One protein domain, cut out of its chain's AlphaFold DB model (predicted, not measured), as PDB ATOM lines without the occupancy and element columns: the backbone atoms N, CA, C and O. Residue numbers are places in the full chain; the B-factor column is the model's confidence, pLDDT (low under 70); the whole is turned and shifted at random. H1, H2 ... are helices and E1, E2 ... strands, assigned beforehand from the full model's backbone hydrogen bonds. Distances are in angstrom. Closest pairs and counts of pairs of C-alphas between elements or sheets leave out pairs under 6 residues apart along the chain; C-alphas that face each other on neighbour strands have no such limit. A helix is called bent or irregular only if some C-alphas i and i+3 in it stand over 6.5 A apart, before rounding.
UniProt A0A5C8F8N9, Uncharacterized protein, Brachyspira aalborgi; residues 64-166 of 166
ATOM      1  N   THR A  64     223.883 128.634 121.439       83.44
ATOM      2  CA  THR A  64     223.290 129.534 120.451       83.44
ATOM      3  C   THR A  64     222.856 130.815 121.144       83.44
ATOM      4  O   THR A  64     221.949 130.795 121.975       83.44
ATOM      5  N   ILE A  65     223.476 131.937 120.782       83.75
ATOM      6  CA  ILE A  65     223.076 133.247 121.296       83.75
ATOM      7  C   ILE A  65     221.822 133.698 120.551       83.75
ATOM      8  O   ILE A  65     221.836 133.879 119.331       83.75
ATOM      9  N   ASN A  66     220.733 133.911 121.285       85.50
ATOM     10  CA  ASN A  66     219.505 134.431 120.707       85.50
ATOM     11  C   ASN A  66     219.559 135.964 120.666       85.50
ATOM     12  O   ASN A  66     219.583 136.636 121.700       85.50
ATOM     13  N   ALA A  67     219.539 136.515 119.449       79.19
ATOM     14  CA  ALA A  67     219.632 137.951 119.197       79.19
ATOM     15  C   ALA A  67     218.461 138.775 119.777       79.19
ATOM     16  O   ALA A  67     218.581 139.989 119.930       79.19
ATOM     17  N   ASN A  68     217.341 138.128 120.104       82.38
ATOM     18  CA  ASN A  68     216.147 138.770 120.651       82.38
ATOM     19  C   ASN A  68     216.022 138.616 122.173       82.38
ATOM     20  O   ASN A  68     215.167 139.267 122.787       82.38
ATOM     21  N   GLU A  69     216.864 137.774 122.776       87.12
ATOM     22  CA  GLU A  69     216.838 137.495 124.206       87.12
ATOM     23  C   GLU A  69     217.679 138.475 125.013       87.12
ATOM     24  O   GLU A  69     218.547 139.195 124.513       87.12
ATOM     25  N   ASN A  70     217.361 138.529 126.300       88.75
ATOM     26  CA  ASN A  70     218.086 139.340 127.262       88.75
ATOM     27  C   ASN A  70     219.254 138.538 127.886       88.75
ATOM     28  O   ASN A  70     219.500 137.390 127.505       88.75
ATOM     29  N   LEU A  71     219.986 139.138 128.829       91.06
ATOM     30  CA  LEU A  71     221.120 138.465 129.481       91.06
ATOM     31  C   LEU A  71     220.712 137.210 130.279       91.06
ATOM     32  O   LEU A  71     221.588 136.421 130.617       91.06
ATOM     33  N   SER A  72     219.419 136.982 130.535       90.25
ATOM     34  CA  SER A  72     218.893 135.766 131.172       90.25
ATOM     35  C   SER A  72     219.324 134.484 130.476       90.25
ATOM     36  O   SER A  72     219.479 133.465 131.134       90.25
ATOM     37  N   GLN A  73     219.572 134.516 129.160       90.50
ATOM     38  CA  GLN A  73     220.084 133.344 128.437       90.50
ATOM     39  C   GLN A  73     221.436 132.854 128.986       90.50
ATOM     40  O   GLN A  73     221.822 131.713 128.754       90.50
ATOM     41  N   PHE A  74     222.133 133.712 129.737       91.19
ATOM     42  CA  PHE A  74     223.405 133.420 130.373       91.19
ATOM     43  C   PHE A  74     223.301 133.228 131.899       91.19
ATOM     44  O   PHE A  74     224.322 133.180 132.580       91.19
ATOM     45  N   GLU A  75     222.096 133.126 132.474       87.75
ATOM     46  CA  GLU A  75     221.903 133.118 133.936       87.75
ATOM     47  C   GLU A  75     222.608 131.958 134.655       87.75
ATOM     48  O   GLU A  75     223.000 132.105 135.812       87.75
ATOM     49  N   ASN A  76     222.807 130.827 133.973       87.06
ATOM     50  CA  ASN A  76     223.428 129.615 134.520       87.06
ATOM     51  C   ASN A  76     224.920 129.498 134.185       87.06
ATOM     52  O   ASN A  76     225.527 128.450 134.395       87.06
ATOM     53  N   TYR A  77     225.512 130.580 133.687       89.56
ATOM     54  CA  TYR A  77     226.891 130.598 133.226       89.56
ATOM     55  C   TYR A  77     227.717 131.669 133.937       89.56
ATOM     56  O   TYR A  77     227.195 132.600 134.564       89.56
ATOM     57  N   THR A  78     229.031 131.519 133.840       91.25
ATOM     58  CA  THR A  78     230.037 132.498 134.252       91.25
ATOM     59  C   THR A  78     230.935 132.851 133.077       91.25
ATOM     60  O   THR A  78     230.952 132.159 132.061       91.25
ATOM     61  N   PHE A  79     231.665 133.953 133.205       93.75
ATOM     62  CA  PHE A  79     232.625 134.405 132.209       93.75
ATOM     63  C   PHE A  79     233.978 134.586 132.886       93.75
ATOM     64  O   PHE A  79     234.082 135.383 133.814       93.75
ATOM     65  N   ILE A  80     234.998 133.853 132.441       93.94
ATOM     66  CA  ILE A  80     236.317 133.802 133.093       93.94
ATOM     67  C   ILE A  80     237.388 134.266 132.103       93.94
ATOM     68  O   ILE A  80     237.416 133.786 130.971       93.94
ATOM     69  N   ASN A  81     238.246 135.212 132.488       93.50
ATOM     70  CA  ASN A  81     239.368 135.640 131.643       93.50
ATOM     71  C   ASN A  81     240.639 134.817 131.903       93.50
ATOM     72  O   ASN A  81     240.688 134.011 132.825       93.50
ATOM     73  N   GLU A  82     241.681 135.041 131.100       89.44
ATOM     74  CA  GLU A  82     242.968 134.329 131.198       89.44
ATOM     75  C   GLU A  82     243.654 134.430 132.570       89.44
ATOM     76  O   GLU A  82     244.397 133.530 132.949       89.44
ATOM     77  N   ASN A  83     243.346 135.479 133.337       89.62
ATOM     78  CA  ASN A  83     243.865 135.695 134.686       89.62
ATOM     79  C   ASN A  83     243.015 135.005 135.772       89.62
ATOM     80  O   ASN A  83     243.306 135.138 136.958       89.62
ATOM     81  N   GLY A  84     241.950 134.291 135.391       89.69
ATOM     82  CA  GLY A  84     241.008 133.654 136.313       89.69
ATOM     83  C   GLY A  84     239.981 134.611 136.928       89.69
ATOM     84  O   GLY A  84     239.242 134.218 137.830       89.69
ATOM     85  N   GLU A  85     239.898 135.858 136.463       94.00
ATOM     86  CA  GLU A  85     238.924 136.827 136.962       94.00
ATOM     87  C   GLU A  85     237.535 136.552 136.379       94.00
ATOM     88  O   GLU A  85     237.379 136.254 135.191       94.00
ATOM     89  N   ILE A  86     236.509 136.700 137.219       93.81
ATOM     90  CA  ILE A  86     235.148 136.272 136.900       93.81
ATOM     91  C   ILE A  86     234.239 137.484 136.699       93.81
ATOM     92  O   ILE A  86     234.033 138.281 137.614       93.81
ATOM     93  N   ALA A  87     233.626 137.575 135.522       93.25
ATOM     94  CA  ALA A  87     232.465 138.416 135.276       93.25
ATOM     95  C   ALA A  87     231.175 137.591 135.432       93.25
ATOM     96  O   ALA A  87     231.069 136.458 134.954       93.25
ATOM     97  N   THR A  88     230.175 138.154 136.114       91.88
ATOM     98  CA  THR A  88     228.934 137.433 136.453       91.88
ATOM     99  C   THR A  88     227.688 138.114 135.911       91.88
ATOM    100  O   THR A  88     227.588 139.340 135.883       91.88
ATOM    101  N   ILE A  89     226.705 137.301 135.518       92.06
ATOM    102  CA  ILE A  89     225.368 137.768 135.156       92.06
ATOM    103  C   ILE A  89     224.493 137.778 136.404       92.06
ATOM    104  O   ILE A  89     224.358 136.765 137.096       92.06
ATOM    105  N   LYS A  90     223.894 138.934 136.688       90.69
ATOM    106  CA  LYS A  90     222.965 139.139 137.806       90.69
ATOM    107  C   LYS A  90     221.736 139.903 137.335       90.69
ATOM    108  O   LYS A  90     221.713 140.457 136.236       90.69
ATOM    109  N   TYR A  91     220.723 139.968 138.187       88.88
ATOM    110  CA  TYR A  91     219.564 140.817 137.961       88.88
ATOM    111  C   TYR A  91     219.131 141.527 139.238       88.88
ATOM    112  O   TYR A  91     219.349 141.038 140.346       88.88
ATOM    113  N   ASP A  92     218.506 142.687 139.058       84.56
ATOM    114  CA  ASP A  92     217.791 143.410 140.102       84.56
ATOM    115  C   ASP A  92     216.290 143.333 139.841       84.56
ATOM    116  O   ASP A  92     215.820 143.570 138.722       84.56
ATOM    117  N   THR A  93     215.528 143.039 140.891       83.62
ATOM    118  CA  THR A  93     214.066 143.081 140.846       83.62
ATOM    119  C   THR A  93     213.595 144.456 141.296       83.62
ATOM    120  O   THR A  93     213.843 144.868 142.428       83.62
ATOM    121  N   ILE A  94     212.883 145.163 140.420       74.50
ATOM    122  CA  ILE A  94     212.257 146.441 140.750       74.50
ATOM    123  C   ILE A  94     210.805 146.186 141.137       74.50
ATOM    124  O   ILE A  94     209.977 145.742 140.328       74.50
ATOM    125  N   TYR A  95     210.499 146.527 142.383       74.69
ATOM    126  CA  TYR A  95     209.149 146.511 142.915       74.69
ATOM    127  C   TYR A  95     208.546 147.907 142.831       74.69
ATOM    128  O   TYR A  95     209.156 148.886 143.258       74.69
ATOM    129  N   TYR A  96     207.323 147.991 142.321       65.62
ATOM    130  CA  TYR A  96     206.516 149.198 142.444       65.62
ATOM    131  C   TYR A  96     205.447 148.939 143.495       65.62
ATOM    132  O   TYR A  96     204.797 147.890 143.496       65.62
ATOM    133  N   VAL A  97     205.264 149.899 144.395       69.25
ATOM    134  CA  VAL A  97     204.151 149.880 145.338       69.25
ATOM    135  C   VAL A  97     202.980 150.577 144.663       69.25
ATOM    136  O   VAL A  97     203.026 151.778 144.411       69.25
ATOM    137  N   ILE A  98     201.935 149.817 144.349       71.56
ATOM    138  CA  ILE A  98     200.671 150.352 143.838       71.56
ATOM    139  C   ILE A  98     199.611 149.993 144.874       71.56
ATOM    140  O   ILE A  98     199.447 148.819 145.201       71.56
ATOM    141  N   ASN A  99     198.917 150.995 145.421       80.44
ATOM    142  CA  ASN A  99     197.876 150.808 146.440       80.44
ATOM    143  C   ASN A  99     198.336 149.946 147.639       80.44
ATOM    144  O   ASN A  99     197.668 148.982 148.003       80.44
ATOM    145  N   ASN A 100     199.500 150.252 148.227       76.38
ATOM    146  CA  ASN A 100     200.107 149.498 149.341       76.38
ATOM    147  C   ASN A 100     200.390 148.006 149.070       76.38
ATOM    148  O   ASN A 100     200.657 147.250 150.003       76.38
ATOM    149  N   LYS A 101     200.400 147.571 147.805       74.62
ATOM    150  CA  LYS A 101     200.785 146.213 147.416       74.62
ATOM    151  C   LYS A 101     202.062 146.245 146.583       74.62
ATOM    152  O   LYS A 101     202.127 146.939 145.565       74.62
ATOM    153  N   HIS A 102     203.071 145.474 146.996       66.75
ATOM    154  CA  HIS A 102     204.252 145.232 146.169       66.75
ATOM    155  C   HIS A 102     203.833 144.467 144.912       66.75
ATOM    156  O   HIS A 102     203.337 143.345 144.995       66.75
ATOM    157  N   SER A 103     204.034 145.084 143.751       62.59
ATOM    158  CA  SER A 103     203.892 144.438 142.450       62.59
ATOM    159  C   SER A 103     205.273 144.376 141.800       62.59
ATOM    160  O   SER A 103     205.909 145.414 141.588       62.59
ATOM    161  N   ILE A 104     205.757 143.161 141.510       62.72
ATOM    162  CA  ILE A 104     206.948 142.982 140.672       62.72
ATOM    163  C   ILE A 104     206.574 143.488 139.291       62.72
ATOM    164  O   ILE A 104     205.641 142.981 138.674       62.72
ATOM    165  N   ASN A 105     207.283 144.504 138.823       69.06
ATOM    166  CA  ASN A 105     206.977 145.112 137.532       69.06
ATOM    167  C   ASN A 105     208.151 144.959 136.562       69.06
ATOM    168  O   ASN A 105     207.968 145.080 135.354       69.06
ATOM    169  N   LYS A 106     209.375 144.717 137.069       74.94
ATOM    170  CA  LYS A 106     210.558 144.709 136.211       74.94
ATOM    171  C   LYS A 106     211.750 143.937 136.753       74.94
ATOM    172  O   LYS A 106     212.084 144.057 137.927       74.94
ATOM    173  N   ILE A 107     212.431 143.245 135.847       82.25
ATOM    174  CA  ILE A 107     213.760 142.671 136.051       82.25
ATOM    175  C   ILE A 107     214.748 143.490 135.218       82.25
ATOM    176  O   ILE A 107     214.525 143.691 134.021       82.25
ATOM    177  N   ASN A 108     215.822 143.958 135.848       84.31
ATOM    178  CA  ASN A 108     216.953 144.584 135.171       84.31
ATOM    179  C   ASN A 108     218.152 143.646 135.242       84.31
ATOM    180  O   ASN A 108     218.731 143.462 136.310       84.31
ATOM    181  N   TRP A 109     218.534 143.074 134.109       88.25
ATOM    182  CA  TRP A 109     219.733 142.250 134.027       88.25
ATOM    183  C   TRP A 109     220.993 143.104 133.946       88.25
ATOM    184  O   TRP A 109     220.962 144.206 133.398       88.25
ATOM    185  N   ARG A 110     222.108 142.594 134.465       89.50
ATOM    186  CA  ARG A 110     223.407 143.267 134.425       89.50
ATOM    187  C   ARG A 110     224.572 142.285 134.362       89.50
ATOM    188  O   ARG A 110     224.449 141.139 134.794       89.50
ATOM    189  N   ILE A 111     225.708 142.791 133.897       91.12
ATOM    190  CA  ILE A 111     227.021 142.158 134.030       91.12
ATOM    191  C   ILE A 111     227.763 142.863 135.167       91.12
ATOM    192  O   ILE A 111     227.809 144.092 135.202       91.12
ATOM    193  N   GLU A 112     228.317 142.101 136.099       91.88
ATOM    194  CA  GLU A 112     229.199 142.600 137.156       91.88
ATOM    195  C   GLU A 112     230.629 142.166 136.828       91.88
ATOM    196  O   GLU A 112     230.897 140.966 136.732       91.88
ATOM    197  N   LEU A 113     231.502 143.143 136.578       91.81
ATOM    198  CA  LEU A 113     232.910 142.930 136.239       91.81
ATOM    199  C   LEU A 113     233.763 142.718 137.506       91.81
ATOM    200  O   LEU A 113     233.342 143.130 138.591       91.81
ATOM    201  N   PRO A 114     234.976 142.143 137.381       91.62
ATOM    202  CA  PRO A 114     235.883 141.925 138.514       91.62
ATOM    203  C   PRO A 114     236.243 143.198 139.292       91.62
ATOM    204  O   PRO A 114     236.425 143.158 140.504       91.62
ATOM    205  N   ASP A 115     236.289 144.344 138.609       89.69
ATOM    206  CA  ASP A 115     236.565 145.658 139.205       89.69
ATOM    207  C   ASP A 115     235.353 146.274 139.943       89.69
ATOM    208  O   ASP A 115     235.414 147.410 140.413       89.69
ATOM    209  N   GLY A 116     234.232 145.548 140.029       88.81
ATOM    210  CA  GLY A 116     232.983 145.995 140.650       88.81
ATOM    211  C   GLY A 116     232.085 146.843 139.744       88.81
ATOM    212  O   GLY A 116     230.978 147.209 140.158       88.81
ATOM    213  N   SER A 117     232.505 147.140 138.508       86.81
ATOM    214  CA  SER A 117     231.674 147.850 137.533       86.81
ATOM    215  C   SER A 117     230.411 147.050 137.221       86.81
ATOM    216  O   SER A 117     230.452 145.841 136.982       86.81
ATOM    217  N   LYS A 118     229.273 147.744 137.173       88.75
ATOM    218  CA  LYS A 118     227.967 147.161 136.854       88.75
ATOM    219  C   LYS A 118     227.493 147.691 135.513       88.75
ATOM    220  O   LYS A 118     227.190 148.872 135.385       88.75
ATOM    221  N   LEU A 119     227.394 146.807 134.531       86.94
ATOM    222  CA  LEU A 119     226.866 147.114 133.209       86.94
ATOM    223  C   LEU A 119     225.395 146.689 133.187       86.94
ATOM    224  O   LEU A 119     225.094 145.504 133.048       86.94
ATOM    225  N   ILE A 120     224.466 147.633 133.371       85.19
ATOM    226  CA  ILE A 120     223.019 147.354 133.459       85.19
ATOM    227  C   ILE A 120     222.409 147.320 132.067       85.19
ATOM    228  O   ILE A 120     222.491 148.302 131.343       85.19
ATOM    229  N   GLN A 121     221.784 146.219 131.665       83.56
ATOM    230  CA  GLN A 121     221.207 146.094 130.333       83.56
ATOM    231  C   GLN A 121     220.145 147.174 130.098       83.56
ATOM    232  O   GLN A 121     219.219 147.367 130.892       83.56
ATOM    233  N   GLY A 122     220.250 147.878 128.972       76.88
ATOM    234  CA  GLY A 122     219.223 148.813 128.563       76.88
ATOM    235  C   GLY A 122     217.917 148.117 128.171       76.88
ATOM    236  O   GLY A 122     217.809 146.898 128.058       76.88
ATOM    237  N   GLN A 123     216.875 148.918 127.969       72.88
ATOM    238  CA  GLN A 123     215.521 148.401 127.782       72.88
ATOM    239  C   GLN A 123     215.034 148.664 126.371       72.88
ATOM    240  O   GLN A 123     215.049 149.811 125.931       72.88
ATOM    241  N   GLY A 124     214.547 147.607 125.726       72.75
ATOM    242  CA  GLY A 124     214.003 147.622 124.372       72.75
ATOM    243  C   GLY A 124     214.662 146.554 123.492       72.75
ATOM    244  O   GLY A 124     215.732 146.057 123.846       72.75
ATOM    245  N   PRO A 125     214.057 146.195 122.345       69.00
ATOM    246  CA  PRO A 125     214.611 145.194 121.428       69.00
ATOM    247  C   PRO A 125     216.027 145.529 120.942       69.00
ATOM    248  O   PRO A 125     216.847 144.636 120.783       69.00
ATOM    249  N   GLY A 126     216.351 146.818 120.781       71.69
ATOM    250  CA  GLY A 126     217.688 147.269 120.367       71.69
ATOM    251  C   GLY A 126     218.791 147.094 121.421       71.69
ATOM    252  O   GLY A 126     219.958 147.258 121.099       71.69
ATOM    253  N   CYS A 127     218.438 146.758 122.665       76.19
ATOM    254  CA  CYS A 127     219.371 146.548 123.775       76.19
ATOM    255  C   CYS A 127     219.641 145.052 124.058       76.19
ATOM    256  O   CYS A 127     220.013 144.697 125.177       76.19
ATOM    257  N   ARG A 128     219.381 144.154 123.101       78.94
ATOM    258  CA  ARG A 128     219.393 142.688 123.276       78.94
ATOM    259  C   ARG A 128     220.302 141.985 122.260       78.94
ATOM    260  O   ARG A 128     220.712 142.591 121.269       78.94
ATOM    261  N   GLY A 129     220.598 140.707 122.509       77.81
ATOM    262  CA  GLY A 129     221.337 139.848 121.582       77.81
ATOM    263  C   GLY A 129     222.857 139.935 121.678       77.81
ATOM    264  O   GLY A 129     223.413 140.202 122.725       77.81
ATOM    265  N   ASN A 130     223.571 139.710 120.576       71.31
ATOM    266  CA  ASN A 130     225.028 139.489 120.607       71.31
ATOM    267  C   ASN A 130     225.859 140.741 120.945       71.31
ATOM    268  O   ASN A 130     227.075 140.659 121.103       71.31
ATOM    269  N   SER A 131     225.246 141.922 121.012       69.31
ATOM    270  CA  SER A 131     225.902 143.130 121.526       69.31
ATOM    271  C   SER A 131     224.875 143.915 122.318       69.31
ATOM    272  O   SER A 131     223.908 144.428 121.751       69.31
ATOM    273  N   TYR A 132     225.068 143.949 123.630       70.31
ATOM    274  CA  TYR A 132     224.142 144.581 124.553       70.31
ATOM    275  C   TYR A 132     224.530 146.042 124.735       70.31
ATOM    276  O   TYR A 132     225.700 146.364 124.924       70.31
ATOM    277  N   ALA A 133     223.535 146.921 124.691       68.94
ATOM    278  CA  ALA A 133     223.696 148.294 125.141       68.94
ATOM    279  C   ALA A 133     223.331 148.366 126.626       68.94
ATOM    280  O   ALA A 133     222.317 147.800 127.051       68.94
ATOM    281  N   PHE A 134     224.147 149.072 127.404       74.81
ATOM    282  CA  PHE A 134     223.975 149.212 128.846       74.81
ATOM    283  C   PHE A 134     223.570 150.644 129.218       74.81
ATOM    284  O   PHE A 134     223.940 151.606 128.546       74.81
ATOM    285  N   ARG A 135     222.759 150.794 130.268       65.06
ATOM    286  CA  ARG A 135     222.388 152.076 130.871       65.06
ATOM    287  C   ARG A 135     223.311 152.366 132.058       65.06
ATOM    288  O   ARG A 135     223.604 151.466 132.834       65.06
ATOM    289  N   GLU A 136     223.638 153.649 132.202       58.84
ATOM    290  CA  GLU A 136     224.364 154.283 133.318       58.84
ATOM    291  C   GLU A 136     225.889 154.057 133.431       58.84
ATOM    292  O   GLU A 136     226.406 152.952 133.327       58.84
ATOM    293  N   GLY A 137     226.588 155.167 133.721       53.38
ATOM    294  CA  GLY A 137     227.880 155.254 134.418       53.38
ATOM    295  C   GLY A 137     229.145 154.890 133.642       53.38
ATOM    296  O   GLY A 137     230.066 155.700 133.567       53.38
ATOM    297  N   VAL A 138     229.197 153.685 133.079       61.97
ATOM    298  CA  VAL A 138     230.417 153.115 132.495       61.97
ATOM    299  C   VAL A 138     230.239 152.990 130.989       61.97
ATOM    300  O   VAL A 138     229.379 152.251 130.512       61.97
ATOM    301  N   LYS A 139     231.061 153.714 130.223       68.81
ATOM    302  CA  LYS A 139     231.150 153.509 128.775       68.81
ATOM    303  C   LYS A 139     231.924 152.218 128.530       68.81
ATOM    304  O   LYS A 139     233.151 152.224 128.553       68.81
ATOM    305  N   ALA A 140     231.192 151.130 128.332       76.44
ATOM    306  CA  ALA A 140     231.754 149.863 127.904       76.44
ATOM    307  C   ALA A 140     230.928 149.268 126.763       76.44
ATOM    308  O   ALA A 140     229.696 149.279 126.815       76.44
ATOM    309  N   ASP A 141     231.615 148.713 125.771       78.56
ATOM    310  CA  ASP A 141     231.001 147.918 124.715       78.56
ATOM    311  C   ASP A 141     231.162 146.437 125.057       78.56
ATOM    312  O   ASP A 141     232.276 145.974 125.301       78.56
ATOM    313  N   VAL A 142     230.061 145.678 125.071       85.56
ATOM    314  CA  VAL A 142     230.112 144.225 125.303       85.56
ATOM    315  C   VAL A 142     229.580 143.472 124.098       85.56
ATOM    316  O   VAL A 142     228.478 143.743 123.608       85.56
ATOM    317  N   LYS A 143     230.352 142.484 123.648       85.56
ATOM    318  CA  LYS A 143     230.001 141.595 122.542       85.56
ATOM    319  C   LYS A 143     230.097 140.143 122.985       85.56
ATOM    320  O   LYS A 143     231.126 139.723 123.495       85.56
ATOM    321  N   PHE A 144     229.045 139.383 122.717       87.38
ATOM    322  CA  PHE A 144     229.024 137.933 122.852       87.38
ATOM    323  C   PHE A 144     229.223 137.326 121.466       87.38
ATOM    324  O   PHE A 144     228.461 137.608 120.537       87.38
ATOM    325  N   ALA A 145     230.284 136.551 121.305       83.75
ATOM    326  CA  ALA A 145     230.634 135.897 120.061       83.75
ATOM    327  C   ALA A 145     230.114 134.453 120.040       83.75
ATOM    328  O   ALA A 145     229.899 133.822 121.072       83.75
ATOM    329  N   ALA A 146     229.851 133.951 118.832       81.38
ATOM    330  CA  ALA A 146     229.271 132.622 118.624       81.38
ATOM    331  C   ALA A 146     230.219 131.478 119.029       81.38
ATOM    332  O   ALA A 146     229.782 130.346 119.196       81.38
ATOM    333  N   ASP A 147     231.502 131.784 119.198       80.31
ATOM    334  CA  ASP A 147     232.544 130.893 119.706       80.31
ATOM    335  C   ASP A 147     232.529 130.760 121.241       80.31
ATOM    336  O   ASP A 147     233.352 130.039 121.791       80.31
ATOM    337  N   GLY A 148     231.596 131.422 121.936       87.56
ATOM    338  CA  GLY A 148     231.453 131.341 123.388       87.56
ATOM    339  C   GLY A 148     232.302 132.355 124.157       87.56
ATOM    340  O   GLY A 148     232.405 132.253 125.378       87.56
ATOM    341  N   TYR A 149     232.887 133.354 123.494       89.81
ATOM    342  CA  TYR A 149     233.586 134.439 124.183       89.81
ATOM    343  C   TYR A 149     232.704 135.673 124.408       89.81
ATOM    344  O   TYR A 149     231.884 136.063 123.575       89.81
ATOM    345  N   MET A 150     232.927 136.336 125.540       91.75
ATOM    346  CA  MET A 150     232.470 137.692 125.816       91.75
ATOM    347  C   MET A 150     233.662 138.648 125.749       91.75
ATOM    348  O   MET A 150     234.664 138.456 126.434       91.75
ATOM    349  N   TYR A 151     233.533 139.707 124.961       89.69
ATOM    350  CA  TYR A 151     234.515 140.782 124.852       89.69
ATOM    351  C   TYR A 151     233.954 142.029 125.512       89.69
ATOM    352  O   TYR A 151     232.862 142.464 125.149       89.69
ATOM    353  N   VAL A 152     234.700 142.595 126.456       89.31
ATOM    354  CA  VAL A 152     234.362 143.842 127.143       89.31
ATOM    355  C   VAL A 152     235.399 144.884 126.756       89.31
ATOM    356  O   VAL A 152     236.577 144.718 127.054       89.31
ATOM    357  N   ILE A 153     234.966 145.953 126.095       87.00
ATOM    358  CA  ILE A 153     235.812 147.087 125.724       87.00
ATOM    359  C   ILE A 153     235.482 148.222 126.682       87.00
ATOM    360  O   ILE A 153     234.384 148.771 126.622       87.00
ATOM    361  N   LYS A 154     236.404 148.565 127.578       81.25
ATOM    362  CA  LYS A 154     236.232 149.608 128.597       81.25
ATOM    363  C   LYS A 154     237.522 150.418 128.687       81.25
ATOM    364  O   LYS A 154     238.606 149.845 128.708       81.25
ATOM    365  N   ASP A 155     237.407 151.745 128.699       80.88
ATOM    366  CA  ASP A 155     238.548 152.668 128.829       80.88
ATOM    367  C   ASP A 155     239.666 152.455 127.779       80.88
ATOM    368  O   ASP A 155     240.840 152.694 128.038       80.88
ATOM    369  N   GLY A 156     239.301 152.001 126.573       78.31
ATOM    370  CA  GLY A 156     240.241 151.714 125.477       78.31
ATOM    371  C   GLY A 156     240.886 150.323 125.526       78.31
ATOM    372  O   GLY A 156     241.530 149.926 124.557       78.31
ATOM    373  N   SER A 157     240.664 149.560 126.596       82.25
ATOM    374  CA  SER A 157     241.161 148.193 126.758       82.25
ATOM    375  C   SER A 157     240.082 147.172 126.418       82.25
ATOM    376  O   SER A 157     238.920 147.342 126.785       82.25
ATOM    377  N   THR A 158     240.471 146.086 125.747       89.19
ATOM    378  CA  THR A 158     239.588 144.943 125.482       89.19
ATOM    379  C   THR A 158     239.976 143.780 126.380       89.19
ATOM    380  O   THR A 158     241.109 143.315 126.322       89.19
ATOM    381  N   VAL A 159     239.028 143.284 127.172       90.88
ATOM    382  CA  VAL A 159     239.194 142.077 127.987       90.88
ATOM    383  C   VAL A 159     238.310 140.971 127.423       90.88
ATOM    384  O   VAL A 159     237.122 141.178 127.156       90.88
ATOM    385  N   LYS A 160     238.902 139.793 127.228       93.31
ATOM    386  CA  LYS A 160     238.237 138.596 126.705       93.31
ATOM    387  C   LYS A 160     237.917 137.640 127.853       93.31
ATOM    388  O   LYS A 160     238.800 137.312 128.639       93.31
ATOM    389  N   TYR A 161     236.683 137.153 127.899       93.75
ATOM    390  CA  TYR A 161     236.219 136.169 128.870       93.75
ATOM    391  C   TYR A 161     235.619 134.954 128.162       93.75
ATOM    392  O   TYR A 161     234.790 135.106 127.265       93.75
ATOM    393  N   ALA A 162     236.005 133.752 128.577       93.19
ATOM    394  CA  ALA A 162     235.427 132.495 128.124       93.19
ATOM    395  C   ALA A 162     234.150 132.180 128.915       93.19
ATOM    396  O   ALA A 162     234.152 132.233 130.146       93.19
ATOM    397  N   LEU A 163     233.070 131.840 128.213       92.25
ATOM    398  CA  LEU A 163     231.836 131.341 128.813       92.25
ATOM    399  C   LEU A 163     232.073 129.968 129.453       92.25
ATOM    400  O   LEU A 163     232.614 129.063 128.817       92.25
ATOM    401  N   ASN A 164     231.633 129.802 130.694       90.06
ATOM    402  CA  ASN A 164     231.775 128.572 131.462       90.06
ATOM    403  C   ASN A 164     230.471 128.228 132.191       90.06
ATOM    404  O   ASN A 164     229.664 129.114 132.482       90.06
ATOM    405  N   SER A 165     230.241 126.951 132.491       83.00
ATOM    406  CA  SER A 165     229.147 126.566 133.390       83.00
ATOM    407  C   SER A 165     229.430 127.072 134.806       83.00
ATOM    408  O   SER A 165     230.589 127.187 135.202       83.00
ATOM    409  N   LYS A 166     228.377 127.420 135.549       78.06
ATOM    410  CA  LYS A 166     228.483 127.691 136.990       78.06
ATOM    411  C   LYS A 166     228.851 126.447 137.788       78.06
ATOM    412  O   LYS A 166     228.455 125.340 137.359       78.06
TER     413      LYS A 166
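AT A GLANCE: This is residues 64 to 166 of the 166 residues of an uncharacterized protein of Brachyspira aalborgi (UniProt A0A5C8F8N9). What shape does the model have? One sheet of seven strands curls like part of a barrel, its edge strands E4 and E5 bridged by the stretch of residues 122 to 139, and the far part of the hairpin E2 and E3, round residues 98 to 101, reaches out as a long arm. The short helix H1 packs on the sheet over E2. What is it built of? The printed part has 103 residues, mostly strand, in the order H1, E1, E2, E3, E4, E5, E6, E7; the sheet runs E4, E3, E2, E1, E7, E6, E5, antiparallel throughout. How large is it? It is compact, with a radius of gyration of the C-alphas of 14.5 A, yet elongated, spanning 50 by 28 by 27 A.

IN THESE COORDINATES: Where are the strands? E2, residues 86 to 98, is the longest at 37.9 A, and E3, residues 101 to 112, measures 30.4 A. E1 is residues 77 to 81, E4 118 to 121, E5 140 to 144, E6 149 to 154, and E7, 25.6 A long, 157 to 165. Where is the helix, and which points anchor the view? H1 is residues 71 to 74, with C-alpha 71 at (221.120, 138.465, 129.481); C-alpha 98 is at (200.671, 150.352, 143.838) and C-alpha 165 at (229.147, 126.566, 133.390).

HOW THE PARTS SIT: How is the sheet folded? It is a folded sheet, bent back on itself into two leaves that face each other: E4, E3, E2 and E1 face E6 and E5, with E7 as the hinge. E1 to E4 form one meander, each strand the antiparallel neighbour of the one before, and E5 to E7 another. Which backbone atoms show the pairing? Within hydrogen-bond range are N 119 and O 111 of E4 and E3, 2.8 A, N 92 and O 108 of E2 and E3, 2.9 A, and N 87 and O 79 of E2 and E1, 2.8 A. So are N 78 and O 164 of E1 and E7, 2.8 A, N 159 and O 152 of E7 and E6, 2.8 A, and N 143 and O 151 of E5 and E6, 2.9 A. Where does H1 sit? It is on the sheet at a height of 5.9 A, over E2, with Phe 74 and Ile 89 their closest C-alphas, 6.8 A apart. It is too short for any O i to N i+4 pair; its one O i to N i+3 pair is within range.

THE WHOLE: How far does it reach? The two C-alphas farthest apart, those of Glu 82 and Asn 99, are 50.4 A apart; E3 bends by 54 degrees at residue 105. Is it continuous? The printed part has no cut, and its one long link is E4 to E5, 18 residues. Where is confidence low? Mean pLDDT of the printed part is 82.5, and residues 96 to 97, 102 to 105, 125, 131, 133 and 135 to 139 are under 70.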